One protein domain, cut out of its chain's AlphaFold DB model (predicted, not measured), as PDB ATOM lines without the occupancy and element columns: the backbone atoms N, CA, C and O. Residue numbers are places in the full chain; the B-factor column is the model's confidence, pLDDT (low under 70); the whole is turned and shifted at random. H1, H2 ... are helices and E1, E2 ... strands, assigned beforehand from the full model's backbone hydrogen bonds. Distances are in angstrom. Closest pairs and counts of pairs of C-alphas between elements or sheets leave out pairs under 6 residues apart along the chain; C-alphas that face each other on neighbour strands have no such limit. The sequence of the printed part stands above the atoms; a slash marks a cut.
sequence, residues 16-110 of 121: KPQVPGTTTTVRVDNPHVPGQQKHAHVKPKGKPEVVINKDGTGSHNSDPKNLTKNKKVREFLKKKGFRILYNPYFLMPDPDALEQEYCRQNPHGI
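This is residues 16 to 110 of the 121 residues of an uncharacterized protein of Zooshikella ganghwensis (UniProt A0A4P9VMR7). What shape is it? It is a compact body of little regular structure with a small sheet grazed by H1; residues 89 to 110, with H2, stick out. What builds it? The printed part has 95 residues, 34 in named elements, mixed: antiparallel meander E1 E2 E3, each strand beside the one before, then H1 and H2. It is loose, radius of gyration of the C-alphas 17.7 A, spanning 60 by 32 by 23 A.

Where are the strands? E1 is residues 25 to 29, from (-8.584, -50.161, -39.313); E2 is 39 to 43, E3 50 to 53. The helices? H1 is residues 71 to 79; H2, 95 to 105, 15.5 A long, ends at C-alpha (-55.072, -45.555, -25.434).

Which backbone atoms pair? Within hydrogen-bond range are N 27 and O 41 of hairpin E1-E2, 2.9 A, N 40 and O 52 of hairpin E2-E3, 2.7 A, and every O i to N i+4 pair in H1 and H2. The helices? H1 only grazes the sheet; its closest C-alphas with E2, Leu 77 and Ala 40, are 7.9 A apart. H2 is apart from H1.

Any cut? The printed part has no cut; links E3 to H1 and H1 to H2 are long. Low confidence? Residues 85 to 98, among others, are under 70.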
ATOM      1  N   LYS A  16      -4.179 -47.957 -44.245       57.19
ATOM      2  CA  LYS A  16      -5.497 -47.737 -43.656       57.19
ATOM      3  C   LYS A  16      -5.253 -47.286 -42.221       57.19
ATOM      4  O   LYS A  16      -4.492 -47.980 -41.541       57.19
ATOM      5  N   PRO A  17      -5.853 -46.179 -41.748       64.25
ATOM      6  CA  PRO A  17      -5.571 -45.665 -40.417       64.25
ATOM      7  C   PRO A  17      -5.898 -46.753 -39.395       64.25
ATOM      8  O   PRO A  17      -7.059 -47.088 -39.151       64.25
ATOM      9  N   GLN A  18      -4.860 -47.388 -38.863       73.31
ATOM     10  CA  GLN A  18      -5.006 -48.419 -37.856       73.31
ATOM     11  C   GLN A  18      -5.126 -47.716 -36.514       73.31
ATOM     12  O   GLN A  18      -4.342 -46.819 -36.202       73.31
ATOM     13  N   VAL A  19      -6.133 -48.085 -35.724       73.81
ATOM     14  CA  VAL A  19      -6.293 -47.494 -34.395       73.81
ATOM     15  C   VAL A  19      -5.118 -47.970 -33.532       73.81
ATOM     16  O   VAL A  19      -4.960 -49.190 -33.387       73.81
ATOM     17  N   PRO A  20      -4.310 -47.056 -32.954       70.88
ATOM     18  CA  PRO A  20      -3.107 -47.414 -32.208       70.88
ATOM     19  C   PRO A  20      -3.372 -48.474 -31.132       70.88
ATOM     20  O   PRO A  20      -4.291 -48.353 -30.318       70.88
ATOM     21  N   GLY A  21      -2.568 -49.539 -31.136       68.44
ATOM     22  CA  GLY A  21      -2.704 -50.652 -30.193       68.44
ATOM     23  C   GLY A  21      -3.904 -51.568 -30.455       68.44
ATOM     24  O   GLY A  21      -4.370 -52.226 -29.521       68.44
ATOM     25  N   THR A  22      -4.421 -51.592 -31.689       74.19
ATOM     26  CA  THR A  22      -5.421 -52.559 -32.160       74.19
ATOM     27  C   THR A  22      -5.109 -53.011 -33.587       74.19
ATOM     28  O   THR A  22      -4.440 -52.313 -34.338       74.19
ATOM     29  N   THR A  23      -5.655 -54.154 -33.997       79.25
ATOM     30  CA  THR A  23      -5.602 -54.629 -35.390       79.25
ATOM     31  C   THR A  23      -6.739 -54.070 -36.254       79.25
ATOM     32  O   THR A  23      -6.913 -54.492 -37.396       79.25
ATOM     33  N   THR A  24      -7.533 -53.138 -35.717       79.88
ATOM     34  CA  THR A  24      -8.711 -52.581 -36.385       79.88
ATOM     35  C   THR A  24      -8.324 -51.354 -37.191       79.88
ATOM     36  O   THR A  24      -7.732 -50.411 -36.665       79.88
ATOM     37  N   THR A  25      -8.715 -51.341 -38.460       83.31
ATOM     38  CA  THR A  25      -8.584 -50.161 -39.313       83.31
ATOM     39  C   THR A  25      -9.882 -49.374 -39.298       83.31
ATOM     40  O   THR A  25     -10.952 -49.958 -39.480       83.31
ATOM     41  N   VAL A  26      -9.786 -48.065 -39.081       83.56
ATOM     42  CA  VAL A  26     -10.925 -47.147 -39.103       83.56
ATOM     43  C   VAL A  26     -10.669 -46.095 -40.168       83.56
ATOM     44  O   VAL A  26      -9.701 -45.343 -40.083       83.56
ATOM     45  N   ARG A  27     -11.555 -46.018 -41.155       85.69
ATOM     46  CA  ARG A  27     -11.572 -44.941 -42.145       85.69
ATOM     47  C   ARG A  27     -12.800 -44.079 -41.898       85.69
ATOM     48  O   ARG A  27     -13.889 -44.601 -41.714       85.69
ATOM     49  N   VAL A  28     -12.610 -42.768 -41.841       83.81
ATOM     50  CA  VAL A  28     -13.702 -41.811 -41.660       83.81
ATOM     51  C   VAL A  28     -13.926 -41.123 -42.993       83.81
ATOM     52  O   VAL A  28     -13.046 -40.394 -43.446       83.81
ATOM     53  N   ASP A  29     -15.092 -41.344 -43.585       80.12
ATOM     54  CA  ASP A  29     -15.459 -40.792 -44.879       80.12
ATOM     55  C   ASP A  29     -16.342 -39.561 -44.680       80.12
ATOM     56  O   ASP A  29     -17.347 -39.575 -43.960       80.12
ATOM     57  N   ASN A  30     -15.904 -38.451 -45.274       78.00
ATOM     58  CA  ASN A  30     -16.673 -37.215 -45.297       78.00
ATOM     59  C   ASN A  30     -17.840 -37.343 -46.286       78.00
ATOM     60  O   ASN A  30     -17.742 -38.097 -47.253       78.00
ATOM     61  N   PRO A  31     -18.928 -36.592 -46.061       79.44
ATOM     62  CA  PRO A  31     -20.034 -36.562 -47.001       79.44
ATOM     63  C   PRO A  31     -19.564 -35.997 -48.342       79.44
ATOM     64  O   PRO A  31     -18.945 -34.934 -48.393       79.44
ATOM     65  N   HIS A  32     -19.827 -36.741 -49.413       75.88
ATOM     66  CA  HIS A  32     -19.479 -36.365 -50.779       75.88
ATOM     67  C   HIS A  32     -20.673 -35.759 -51.525       75.88
ATOM     68  O   HIS A  32     -20.484 -34.908 -52.389       75.88
ATOM     69  N   VAL A  33     -21.894 -36.160 -51.160       76.19
ATOM     70  CA  VAL A  33     -23.137 -35.659 -51.760       76.19
ATOM     71  C   VAL A  33     -24.027 -34.968 -50.719       76.19
ATOM     72  O   VAL A  33     -23.976 -35.328 -49.536       76.19
ATOM     73  N   PRO A  34     -24.854 -33.984 -51.123       70.94
ATOM     74  CA  PRO A  34     -25.838 -33.367 -50.237       70.94
ATOM     75  C   PRO A  34     -26.760 -34.423 -49.615       70.94
ATOM     76  O   PRO A  34     -27.238 -35.319 -50.305       70.94
ATOM     77  N   GLY A  35     -26.984 -34.342 -48.303       75.56
ATOM     78  CA  GLY A  35     -27.793 -35.316 -47.557       75.56
ATOM     79  C   GLY A  35     -27.044 -36.577 -47.110       75.56
ATOM     80  O   GLY A  35     -27.557 -37.319 -46.274       75.56
ATOM     81  N   GLN A  36     -25.812 -36.811 -47.579       76.25
ATOM     82  CA  GLN A  36     -24.986 -37.888 -47.040       76.25
ATOM     83  C   GLN A  36     -24.480 -37.512 -45.649       76.25
ATOM     84  O   GLN A  36     -23.989 -36.405 -45.421       76.25
ATOM     85  N   GLN A  37     -24.563 -38.445 -44.703       79.12
ATOM     86  CA  GLN A  37     -23.926 -38.274 -43.407       79.12
ATOM     87  C   GLN A  37     -22.452 -38.681 -43.467       79.12
ATOM     88  O   GLN A  37     -22.053 -39.622 -44.160       79.12
ATOM     89  N   LYS A  38     -21.634 -38.000 -42.663       84.44
ATOM     90  CA  LYS A  38     -20.283 -38.464 -42.347       84.44
ATOM     91  C   LYS A  38     -20.376 -39.839 -41.683       84.44
ATOM     92  O   LYS A  38     -21.097 -39.977 -40.696       84.44
ATOM     93  N   HIS A  39     -19.633 -40.822 -42.175       85.88
ATOM     94  CA  HIS A  39     -19.668 -42.186 -41.647       85.88
ATOM     95  C   HIS A  39     -18.261 -42.763 -41.477       85.88
ATOM     96  O   HIS A  39     -17.288 -42.297 -42.065       85.88
ATOM     97  N   ALA A  40     -18.132 -43.744 -40.591       84.81
ATOM     98  CA  ALA A  40     -16.897 -44.438 -40.292       84.81
ATOM     99  C   ALA A  40     -17.005 -45.893 -40.729       84.81
ATOM    100  O   ALA A  40     -17.866 -46.634 -40.261       84.81
ATOM    101  N   HIS A  41     -16.069 -46.296 -41.571       85.69
ATOM    102  CA  HIS A  41     -15.794 -47.667 -41.952       85.69
ATOM    103  C   HIS A  41     -14.864 -48.295 -40.919       85.69
ATOM    104  O   HIS A  41     -13.683 -47.947 -40.824       85.69
ATOM    105  N   VAL A  42     -15.394 -49.214 -40.120       83.44
ATOM    106  CA  VAL A  42     -14.641 -49.949 -39.104       83.44
ATOM    107  C   VAL A  42     -14.422 -51.363 -39.610       83.44
ATOM    108  O   VAL A  42     -15.356 -52.155 -39.680       83.44
ATOM    109  N   LYS A  43     -13.173 -51.705 -39.926       84.69
ATOM    110  CA  LYS A  43     -12.791 -53.036 -40.404       84.69
ATOM    111  C   LYS A  43     -11.883 -53.726 -39.382       84.69
ATOM    112  O   LYS A  43     -10.679 -53.447 -39.340       84.69
ATOM    113  N   PRO A  44     -12.433 -54.596 -38.517       79.94
ATOM    114  CA  PRO A  44     -11.642 -55.416 -37.611       79.94
ATOM    115  C   PRO A  44     -10.989 -56.571 -38.384       79.94
ATOM    116  O   PRO A  44     -11.559 -57.102 -39.336       79.94
ATOM    117  N   LYS A  45      -9.794 -57.002 -37.968       75.19
ATOM    118  CA  LYS A  45      -9.129 -58.162 -38.580       75.19
ATOM    119  C   LYS A  45      -9.984 -59.425 -38.388       75.19
ATOM    120  O   LYS A  45     -10.320 -59.764 -37.257       75.19
ATOM    121  N   GLY A  46     -10.323 -60.103 -39.487       71.38
ATOM    122  CA  GLY A  46     -11.104 -61.350 -39.474       71.38
ATOM    123  C   GLY A  46     -12.604 -61.181 -39.207       71.38
ATOM    124  O   GLY A  46     -13.276 -62.167 -38.929       71.38
ATOM    125  N   LYS A  47     -13.136 -59.952 -39.263       76.38
ATOM    126  CA  LYS A  47     -14.567 -59.669 -39.084       76.38
ATOM    127  C   LYS A  47     -15.115 -58.837 -40.244       76.38
ATOM    128  O   LYS A  47     -14.333 -58.129 -40.887       76.38
ATOM    129  N   PRO A  48     -16.434 -58.904 -40.503       76.75
ATOM    130  CA  PRO A  48     -17.071 -58.025 -41.470       76.75
ATOM    131  C   PRO A  48     -16.856 -56.559 -41.091       76.75
ATOM    132  O   PRO A  48     -16.691 -56.200 -39.920       76.75
ATOM    133  N   GLU A  49     -16.811 -55.726 -42.119       81.88
ATOM    134  CA  GLU A  49     -16.757 -54.282 -41.974       81.88
ATOM    135  C   GLU A  49     -18.089 -53.764 -41.428       81.88
ATOM    136  O   GLU A  49     -19.152 -54.236 -41.818       81.88
ATOM    137  N   VAL A  50     -18.012 -52.808 -40.509       82.50
ATOM    138  CA  VAL A  50     -19.171 -52.150 -39.909       82.50
ATOM    139  C   VAL A  50     -19.097 -50.680 -40.270       82.50
ATOM    140  O   VAL A  50     -18.105 -50.015 -39.954       82.50
ATOM    141  N   VAL A  51     -20.138 -50.174 -40.920       83.00
ATOM    142  CA  VAL A  51     -20.242 -48.764 -41.294       83.00
ATOM    143  C   VAL A  51     -21.187 -48.052 -40.335       83.00
ATOM    144  O   VAL A  51     -22.329 -48.470 -40.156       83.00
ATOM    145  N   ILE A  52     -20.707 -46.987 -39.695       84.00
ATOM    146  CA  ILE A  52     -21.467 -46.244 -38.680       84.00
ATOM    147  C   ILE A  52     -21.513 -44.771 -39.040       84.00
ATOM    148  O   ILE A  52     -20.474 -44.143 -39.228       84.00
ATOM    149  N   ASN A  53     -22.708 -44.206 -39.096       83.25
ATOM    150  CA  ASN A  53     -22.933 -42.782 -39.295       83.25
ATOM    151  C   ASN A  53     -22.541 -41.968 -38.053       83.25
ATOM    152  O   ASN A  53     -22.439 -42.481 -36.938       83.25
ATOM    153  N   LYS A  54     -22.315 -40.663 -38.216       80.25
ATOM    154  CA  LYS A  54     -21.923 -39.772 -37.109       80.25
ATOM    155  C   LYS A  54     -22.953 -39.746 -35.973       80.25
ATOM    156  O   LYS A  54     -22.567 -39.605 -34.811       80.25
ATOM    157  N   ASP A  55     -24.232 -39.900 -36.300       77.12
ATOM    158  CA  ASP A  55     -25.341 -39.989 -35.346       77.12
ATOM    159  C   ASP A  55     -25.386 -41.313 -34.557       77.12
ATOM    160  O   ASP A  55     -26.122 -41.405 -33.578       77.12
ATOM    161  N   GLY A  56     -24.546 -42.292 -34.912       70.81
ATOM    162  CA  GLY A  56     -24.477 -43.603 -34.268       70.81
ATOM    163  C   GLY A  56     -25.316 -44.679 -34.949       70.81
ATOM    164  O   GLY A  56     -25.256 -45.836 -34.528       70.81
ATOM    165  N   THR A  57     -26.061 -44.333 -36.003       76.31
ATOM    166  CA  THR A  57     -26.849 -45.294 -36.775       76.31
ATOM    167  C   THR A  57     -25.964 -46.152 -37.675       76.31
ATOM    168  O   THR A  57     -24.862 -45.768 -38.082       76.31
ATOM    169  N   GLY A  58     -26.447 -47.354 -37.968       71.75
ATOM    170  CA  GLY A  58     -25.852 -48.228 -38.964       71.75
ATOM    171  C   GLY A  58     -26.025 -47.679 -40.372       71.75
ATOM    172  O   GLY A  58     -27.099 -47.196 -40.719       71.75
ATOM    173  N   SER A  59     -24.988 -47.788 -41.195       68.38
ATOM    174  CA  SER A  59     -25.059 -47.501 -42.630       68.38
ATOM    175  C   SER A  59     -24.744 -48.760 -43.434       68.38
ATOM    176  O   SER A  59     -24.133 -49.692 -42.911       68.38
ATOM    177  N   HIS A  60     -25.171 -48.828 -44.699       63.44
ATOM    178  CA  HIS A  60     -24.949 -49.998 -45.567       63.44
ATOM    179  C   HIS A  60     -25.377 -51.338 -44.925       63.44
ATOM    180  O   HIS A  60     -24.617 -52.305 -44.932       63.44
ATOM    181  N   ASN A  61     -26.572 -51.394 -44.320       64.81
ATOM    182  CA  ASN A  61     -27.101 -52.576 -43.613       64.81
ATOM    183  C   ASN A  61     -26.209 -53.100 -42.468       64.81
ATOM    184  O   ASN A  61     -26.367 -54.235 -42.018       64.81
ATOM    185  N   SER A  62     -25.265 -52.291 -41.984       70.81
ATOM    186  CA  SER A  62     -24.434 -52.646 -40.837       70.81
ATOM    187  C   SER A  62     -25.203 -52.397 -39.548       70.81
ATOM    188  O   SER A  62     -25.662 -51.285 -39.319       70.81
ATOM    189  N   ASP A  63     -25.296 -53.388 -38.667       69.25
ATOM    190  CA  ASP A  63     -25.822 -53.156 -37.320       69.25
ATOM    191  C   ASP A  63     -24.728 -52.500 -36.448       69.25
ATOM    192  O   ASP A  63     -23.659 -53.096 -36.262       69.25
ATOM    193  N   PRO A  64     -24.948 -51.298 -35.879       67.62
ATOM    194  CA  PRO A  64     -23.990 -50.659 -34.978       67.62
ATOM    195  C   PRO A  64     -23.709 -51.491 -33.713       67.62
ATOM    196  O   PRO A  64     -22.667 -51.304 -33.082       67.62
ATOM    197  N   LYS A  65     -24.560 -52.470 -33.365       67.62
ATOM    198  CA  LYS A  65     -24.301 -53.458 -32.300       67.62
ATOM    199  C   LYS A  65     -23.164 -54.422 -32.646       67.62
ATOM    200  O   LYS A  65     -22.489 -54.913 -31.741       67.62
ATOM    201  N   ASN A  66     -22.906 -54.650 -33.937       68.00
ATOM    202  CA  ASN A  66     -21.779 -55.453 -34.417       68.00
ATOM    203  C   ASN A  66     -20.451 -54.691 -34.394       68.00
ATOM    204  O   ASN A  66     -19.396 -55.271 -34.679       68.00
ATOM    205  N   LEU A  67     -20.468 -53.407 -34.017       72.38
ATOM    206  CA  LEU A  67     -19.247 -52.663 -33.772       72.38
ATOM    207  C   LEU A  67     -18.385 -53.401 -32.746       72.38
ATOM    208  O   LEU A  67     -18.850 -53.887 -31.716       72.38
ATOM    209  N   THR A  68     -17.085 -53.458 -33.027       70.06
ATOM    210  CA  THR A  68     -16.128 -54.143 -32.162       70.06
ATOM    211  C   THR A  68     -16.270 -53.725 -30.691       70.06
ATOM    212  O   THR A  68     -16.269 -52.541 -30.349       70.06
ATOM    213  N   LYS A  69     -16.314 -54.716 -29.789       71.19
ATOM    214  CA  LYS A  69     -16.315 -54.503 -28.330       71.19
ATOM    215  C   LYS A  69     -15.019 -53.842 -27.829       71.19
ATOM    216  O   LYS A  69     -14.928 -53.450 -26.665       71.19
ATOM    217  N   ASN A  70     -14.010 -53.675 -28.688       75.00
ATOM    218  CA  ASN A  70     -12.742 -53.053 -28.333       75.00
ATOM    219  C   ASN A  70     -12.937 -51.585 -27.899       75.00
ATOM    220  O   ASN A  70     -13.366 -50.732 -28.678       75.00
ATOM    221  N   LYS A  71     -12.617 -51.289 -26.632       77.75
ATOM    222  CA  LYS A  71     -12.774 -49.959 -26.019       77.75
ATOM    223  C   LYS A  71     -11.968 -48.880 -26.756       77.75
ATOM    224  O   LYS A  71     -12.506 -47.806 -26.994       77.75
ATOM    225  N   LYS A  72     -10.752 -49.192 -27.223       79.69
ATOM    226  CA  LYS A  72      -9.872 -48.229 -27.916       79.69
ATOM    227  C   LYS A  72     -10.467 -47.729 -29.231       79.69
ATOM    228  O   LYS A  72     -10.401 -46.543 -29.532       79.69
ATOM    229  N   VAL A  73     -11.091 -48.622 -30.003       79.31
ATOM    230  CA  VAL A  73     -11.752 -48.263 -31.272       79.31
ATOM    231  C   VAL A  73     -12.965 -47.371 -31.011       79.31
ATOM    232  O   VAL A  73     -13.162 -46.375 -31.699       79.31
ATOM    233  N   ARG A  74     -13.745 -47.683 -29.972       78.06
ATOM    234  CA  ARG A  74     -14.903 -46.876 -29.568       78.06
ATOM    235  C   ARG A  74     -14.490 -45.490 -29.083       78.06
ATOM    236  O   ARG A  74     -15.087 -44.504 -29.492       78.06
ATOM    237  N   GLU A  75     -13.453 -45.399 -28.258       81.62
ATOM    238  CA  GLU A  75     -12.893 -44.117 -27.821       81.62
ATOM    239  C   GLU A  75     -12.333 -43.309 -28.988       81.62
ATOM    240  O   GLU A  75     -12.562 -42.105 -29.057       81.62
ATOM    241  N   PHE A  76     -11.654 -43.959 -29.935       83.50
ATOM    242  CA  PHE A  76     -11.170 -43.305 -31.146       83.50
ATOM    243  C   PHE A  76     -12.323 -42.687 -31.949       83.50
ATOM    244  O   PHE A  76     -12.252 -41.524 -32.341       83.50
ATOM    245  N   LEU A  77     -13.418 -43.428 -32.133       82.94
ATOM    246  CA  LEU A  77     -14.604 -42.940 -32.838       82.94
ATOM    247  C   LEU A  77     -15.323 -41.824 -32.063       82.94
ATOM    248  O   LEU A  77     -15.695 -40.813 -32.657       82.94
ATOM    249  N   LYS A  78     -15.432 -41.935 -30.733       82.00
ATOM    250  CA  LYS A  78     -15.962 -40.861 -29.876       82.00
ATOM    251  C   LYS A  78     -15.123 -39.586 -29.973       82.00
ATOM    252  O   LYS A  78     -15.684 -38.515 -30.173       82.00
ATOM    253  N   LYS A  79     -13.787 -39.691 -29.935       82.94
ATOM    254  CA  LYS A  79     -12.868 -38.553 -30.147       82.94
ATOM    255  C   LYS A  79     -13.035 -37.914 -31.530       82.94
ATOM    256  O   LYS A  79     -12.775 -36.729 -31.690       82.94
ATOM    257  N   LYS A  80     -13.482 -38.679 -32.530       79.81
ATOM    258  CA  LYS A  80     -13.814 -38.184 -33.878       79.81
ATOM    259  C   LYS A  80     -15.239 -37.618 -33.992       79.81
ATOM    260  O   LYS A  80     -15.616 -37.169 -35.074       79.81
ATOM    261  N   GLY A  81     -16.010 -37.609 -32.903       80.38
ATOM    262  CA  GLY A  81     -17.349 -37.022 -32.831       80.38
ATOM    263  C   GLY A  81     -18.486 -37.956 -33.251       80.38
ATOM    264  O   GLY A  81     -19.566 -37.462 -33.567       80.38
ATOM    265  N   PHE A  82     -18.256 -39.272 -33.283       83.19
ATOM    266  CA  PHE A  82     -19.302 -40.268 -33.535       83.19
ATOM    267  C   PHE A  82     -20.073 -40.580 -32.249       83.19
ATOM    268  O   PHE A  82     -19.472 -40.898 -31.215       83.19
ATOM    269  N   ARG A  83     -21.409 -40.541 -32.316       79.56
ATOM    270  CA  ARG A  83     -22.316 -40.851 -31.199       79.56
ATOM    271  C   ARG A  83     -22.495 -42.359 -31.030       79.56
ATOM    272  O   ARG A  83     -23.556 -42.921 -31.254       79.56
ATOM    273  N   ILE A  84     -21.424 -43.038 -30.633       73.00
ATOM    274  CA  ILE A  84     -21.452 -44.492 -30.437       73.00
ATOM    275  C   ILE A  84     -22.089 -44.819 -29.086       73.00
ATOM    276  O   ILE A  84     -21.417 -44.831 -28.048       73.00
ATOM    277  N   LEU A  85     -23.396 -45.077 -29.120       63.22
ATOM    278  CA  LEU A  85     -24.205 -45.495 -27.981       63.22
ATOM    279  C   LEU A  85     -24.233 -47.025 -27.917       63.22
ATOM    280  O   LEU A  85     -25.120 -47.687 -28.439       63.22
ATOM    281  N   TYR A  86     -23.227 -47.605 -27.265       56.84
ATOM    282  CA  TYR A  86     -23.301 -49.000 -26.832       56.84
ATOM    283  C   TYR A  86     -24.093 -49.035 -25.522       56.84
ATOM    284  O   TYR A  86     -23.503 -49.111 -24.447       56.84
ATOM    285  N   ASN A  87     -25.413 -48.885 -25.603       50.31
ATOM    286  CA  ASN A  87     -26.292 -49.181 -24.482       50.31
ATOM    287  C   ASN A  87     -27.438 -50.066 -24.997       50.31
ATOM    288  O   ASN A  87     -28.224 -49.590 -25.817       50.31
ATOM    289  N   PRO A  88     -27.540 -51.342 -24.574       49.09
ATOM    290  CA  PRO A  88     -28.634 -52.221 -24.996       49.09
ATOM    291  C   PRO A  88     -30.021 -51.701 -24.579       49.09
ATOM    292  O   PRO A  88     -31.017 -52.155 -25.128       49.09
ATOM    293  N   TYR A  89     -30.076 -50.721 -23.674       44.41
ATOM    294  CA  TYR A  89     -31.300 -50.113 -23.155       44.41
ATOM    295  C   TYR A  89     -31.788 -48.868 -23.917       44.41
ATOM    296  O   TYR A  89     -32.859 -48.371 -23.610       44.41
ATOM    297  N   PHE A  90     -31.055 -48.351 -24.914       48.69
ATOM    298  CA  PHE A  90     -31.453 -47.108 -25.612       48.69
ATOM    299  C   PHE A  90     -32.459 -47.324 -26.763       48.69
ATOM    300  O   PHE A  90     -32.895 -46.370 -27.390       48.69
ATOM    301  N   LEU A  91     -32.805 -48.580 -27.068       51.25
ATOM    302  CA  LEU A  91     -33.888 -48.930 -28.002       51.25
ATOM    303  C   LEU A  91     -35.211 -49.230 -27.287       51.25
ATOM    304  O   LEU A  91     -36.180 -49.581 -27.955       51.25
ATOM    305  N   MET A  92     -35.264 -49.120 -25.956       46.19
ATOM    306  CA  MET A  92     -36.560 -49.039 -25.295       46.19
ATOM    307  C   MET A  92     -37.082 -47.610 -25.487       46.19
ATOM    308  O   MET A  92     -36.292 -46.676 -25.318       46.19
ATOM    309  N   PRO A  93     -38.361 -47.423 -25.872       54.31
ATOM    310  CA  PRO A  93     -39.002 -46.119 -25.717       54.31
ATOM    311  C   PRO A  93     -38.782 -45.658 -24.274       54.31
ATOM    312  O   PRO A  93     -38.673 -46.504 -23.375       54.31
ATOM    313  N   ASP A  94     -38.631 -44.352 -24.052       59.19
ATOM    314  CA  ASP A  94     -38.525 -43.877 -22.680       59.19
ATOM    315  C   ASP A  94     -39.751 -44.380 -21.904       59.19
ATOM    316  O   ASP A  94     -40.860 -44.422 -22.451       59.19
ATOM    317  N   PRO A  95     -39.544 -44.871 -20.673       60.44
ATOM    318  CA  PRO A  95     -40.632 -45.429 -19.885       60.44
ATOM    319  C   PRO A  95     -41.784 -44.424 -19.748       60.44
ATOM    320  O   PRO A  95     -42.938 -44.840 -19.814       60.44
ATOM    321  N   ASP A  96     -41.475 -43.121 -19.710       65.50
ATOM    322  CA  ASP A  96     -42.466 -42.047 -19.640       65.50
ATOM    323  C   ASP A  96     -43.316 -41.932 -20.925       65.50
ATOM    324  O   ASP A  96     -44.536 -41.788 -20.830       65.50
ATOM    325  N   ALA A  97     -42.747 -42.054 -22.136       65.81
ATOM    326  CA  ALA A  97     -43.554 -42.047 -23.365       65.81
ATOM    327  C   ALA A  97     -44.366 -43.329 -23.571       65.81
ATOM    328  O   ALA A  97     -45.437 -43.278 -24.181       65.81
ATOM    329  N   LEU A  98     -43.890 -44.480 -23.084       69.50
ATOM    330  CA  LEU A  98     -44.681 -45.711 -23.133       69.50
ATOM    331  C   LEU A  98     -45.879 -45.627 -22.179       69.50
ATOM    332  O   LEU A  98     -46.977 -46.050 -22.538       69.50
ATOM    333  N   GLU A  99     -45.684 -45.026 -21.006       70.19
ATOM    334  CA  GLU A  99     -46.753 -44.738 -20.050       70.19
ATOM    335  C   GLU A  99     -47.743 -43.702 -20.611       70.19
ATOM    336  O   GLU A  99     -48.951 -43.934 -20.586       70.19
ATOM    337  N   GLN A 100     -47.263 -42.627 -21.246       73.75
ATOM    338  CA  GLN A 100     -48.130 -41.655 -21.923       73.75
ATOM    339  C   GLN A 100     -48.953 -42.264 -23.063       73.75
ATOM    340  O   GLN A 100     -50.146 -41.981 -23.165       73.75
ATOM    341  N   GLU A 101     -48.361 -43.103 -23.916       75.69
ATOM    342  CA  GLU A 101     -49.104 -43.766 -24.993       75.69
ATOM    343  C   GLU A 101     -50.112 -44.782 -24.433       75.69
ATOM    344  O   GLU A 101     -51.240 -44.863 -24.926       75.69
ATOM    345  N   TYR A 102     -49.759 -45.503 -23.361       75.31
ATOM    346  CA  TYR A 102     -50.686 -46.386 -22.655       75.31
ATOM    347  C   TYR A 102     -51.888 -45.611 -22.102       75.31
ATOM    348  O   TYR A 102     -53.023 -46.037 -22.312       75.31
ATOM    349  N   CYS A 103     -51.658 -44.449 -21.491       77.31
ATOM    350  CA  CYS A 103     -52.719 -43.586 -20.978       77.31
ATOM    351  C   CYS A 103     -53.536 -42.900 -22.078       77.31
ATOM    352  O   CYS A 103     -54.737 -42.694 -21.908       77.31
ATOM    353  N   ARG A 104     -52.936 -42.621 -23.242       75.44
ATOM    354  CA  ARG A 104     -53.653 -42.131 -24.430       75.44
ATOM    355  C   ARG A 104     -54.629 -43.172 -24.977       75.44
ATOM    356  O   ARG A 104     -55.715 -42.816 -25.426       75.44
ATOM    357  N   GLN A 105     -54.242 -44.446 -24.954       80.62
ATOM    358  CA  GLN A 105     -55.072 -45.555 -25.434       80.62
ATOM    359  C   GLN A 105     -56.044 -46.078 -24.367       80.62
ATOM    360  O   GLN A 105     -57.111 -46.583 -24.709       80.62
ATOM    361  N   ASN A 106     -55.700 -45.937 -23.084       79.31
ATOM    362  CA  ASN A 106     -56.467 -46.431 -21.941       79.31
ATOM    363  C   ASN A 106     -56.621 -45.319 -20.885       79.31
ATOM    364  O   ASN A 106     -56.006 -45.387 -19.819       79.31
ATOM    365  N   PRO A 107     -57.460 -44.300 -21.140       72.81
ATOM    366  CA  PRO A 107     -57.599 -43.132 -20.260       72.81
ATOM    367  C   PRO A 107     -58.168 -43.455 -18.867       72.81
ATOM    368  O   PRO A 107     -58.042 -42.656 -17.947       72.81
ATOM    369  N   HIS A 108     -58.775 -44.632 -18.690       77.06
ATOM    370  CA  HIS A 108     -59.256 -45.136 -17.396       77.06
ATOM    371  C   HIS A 108     -58.352 -46.233 -16.805       77.06
ATOM    372  O   HIS A 108     -58.747 -46.927 -15.870       77.06
ATOM    373  N   GLY A 109     -57.156 -46.428 -17.371       71.44
ATOM    374  CA  GLY A 109     -56.165 -47.368 -16.862       71.44
ATOM    375  C   GLY A 109     -55.667 -46.972 -15.471       71.44
ATOM    376  O   GLY A 109     -55.568 -45.792 -15.129       71.44
ATOM    377  N   ILE A 110     -55.335 -47.973 -14.656       67.81
ATOM    378  CA  ILE A 110     -54.723 -47.770 -13.338       67.81
ATOM    379  C   ILE A 110     -53.377 -47.057 -13.554       67.81
ATOM    380  O   ILE A 110     -52.501 -47.609 -14.211       67.81
TER     381      ILE A 110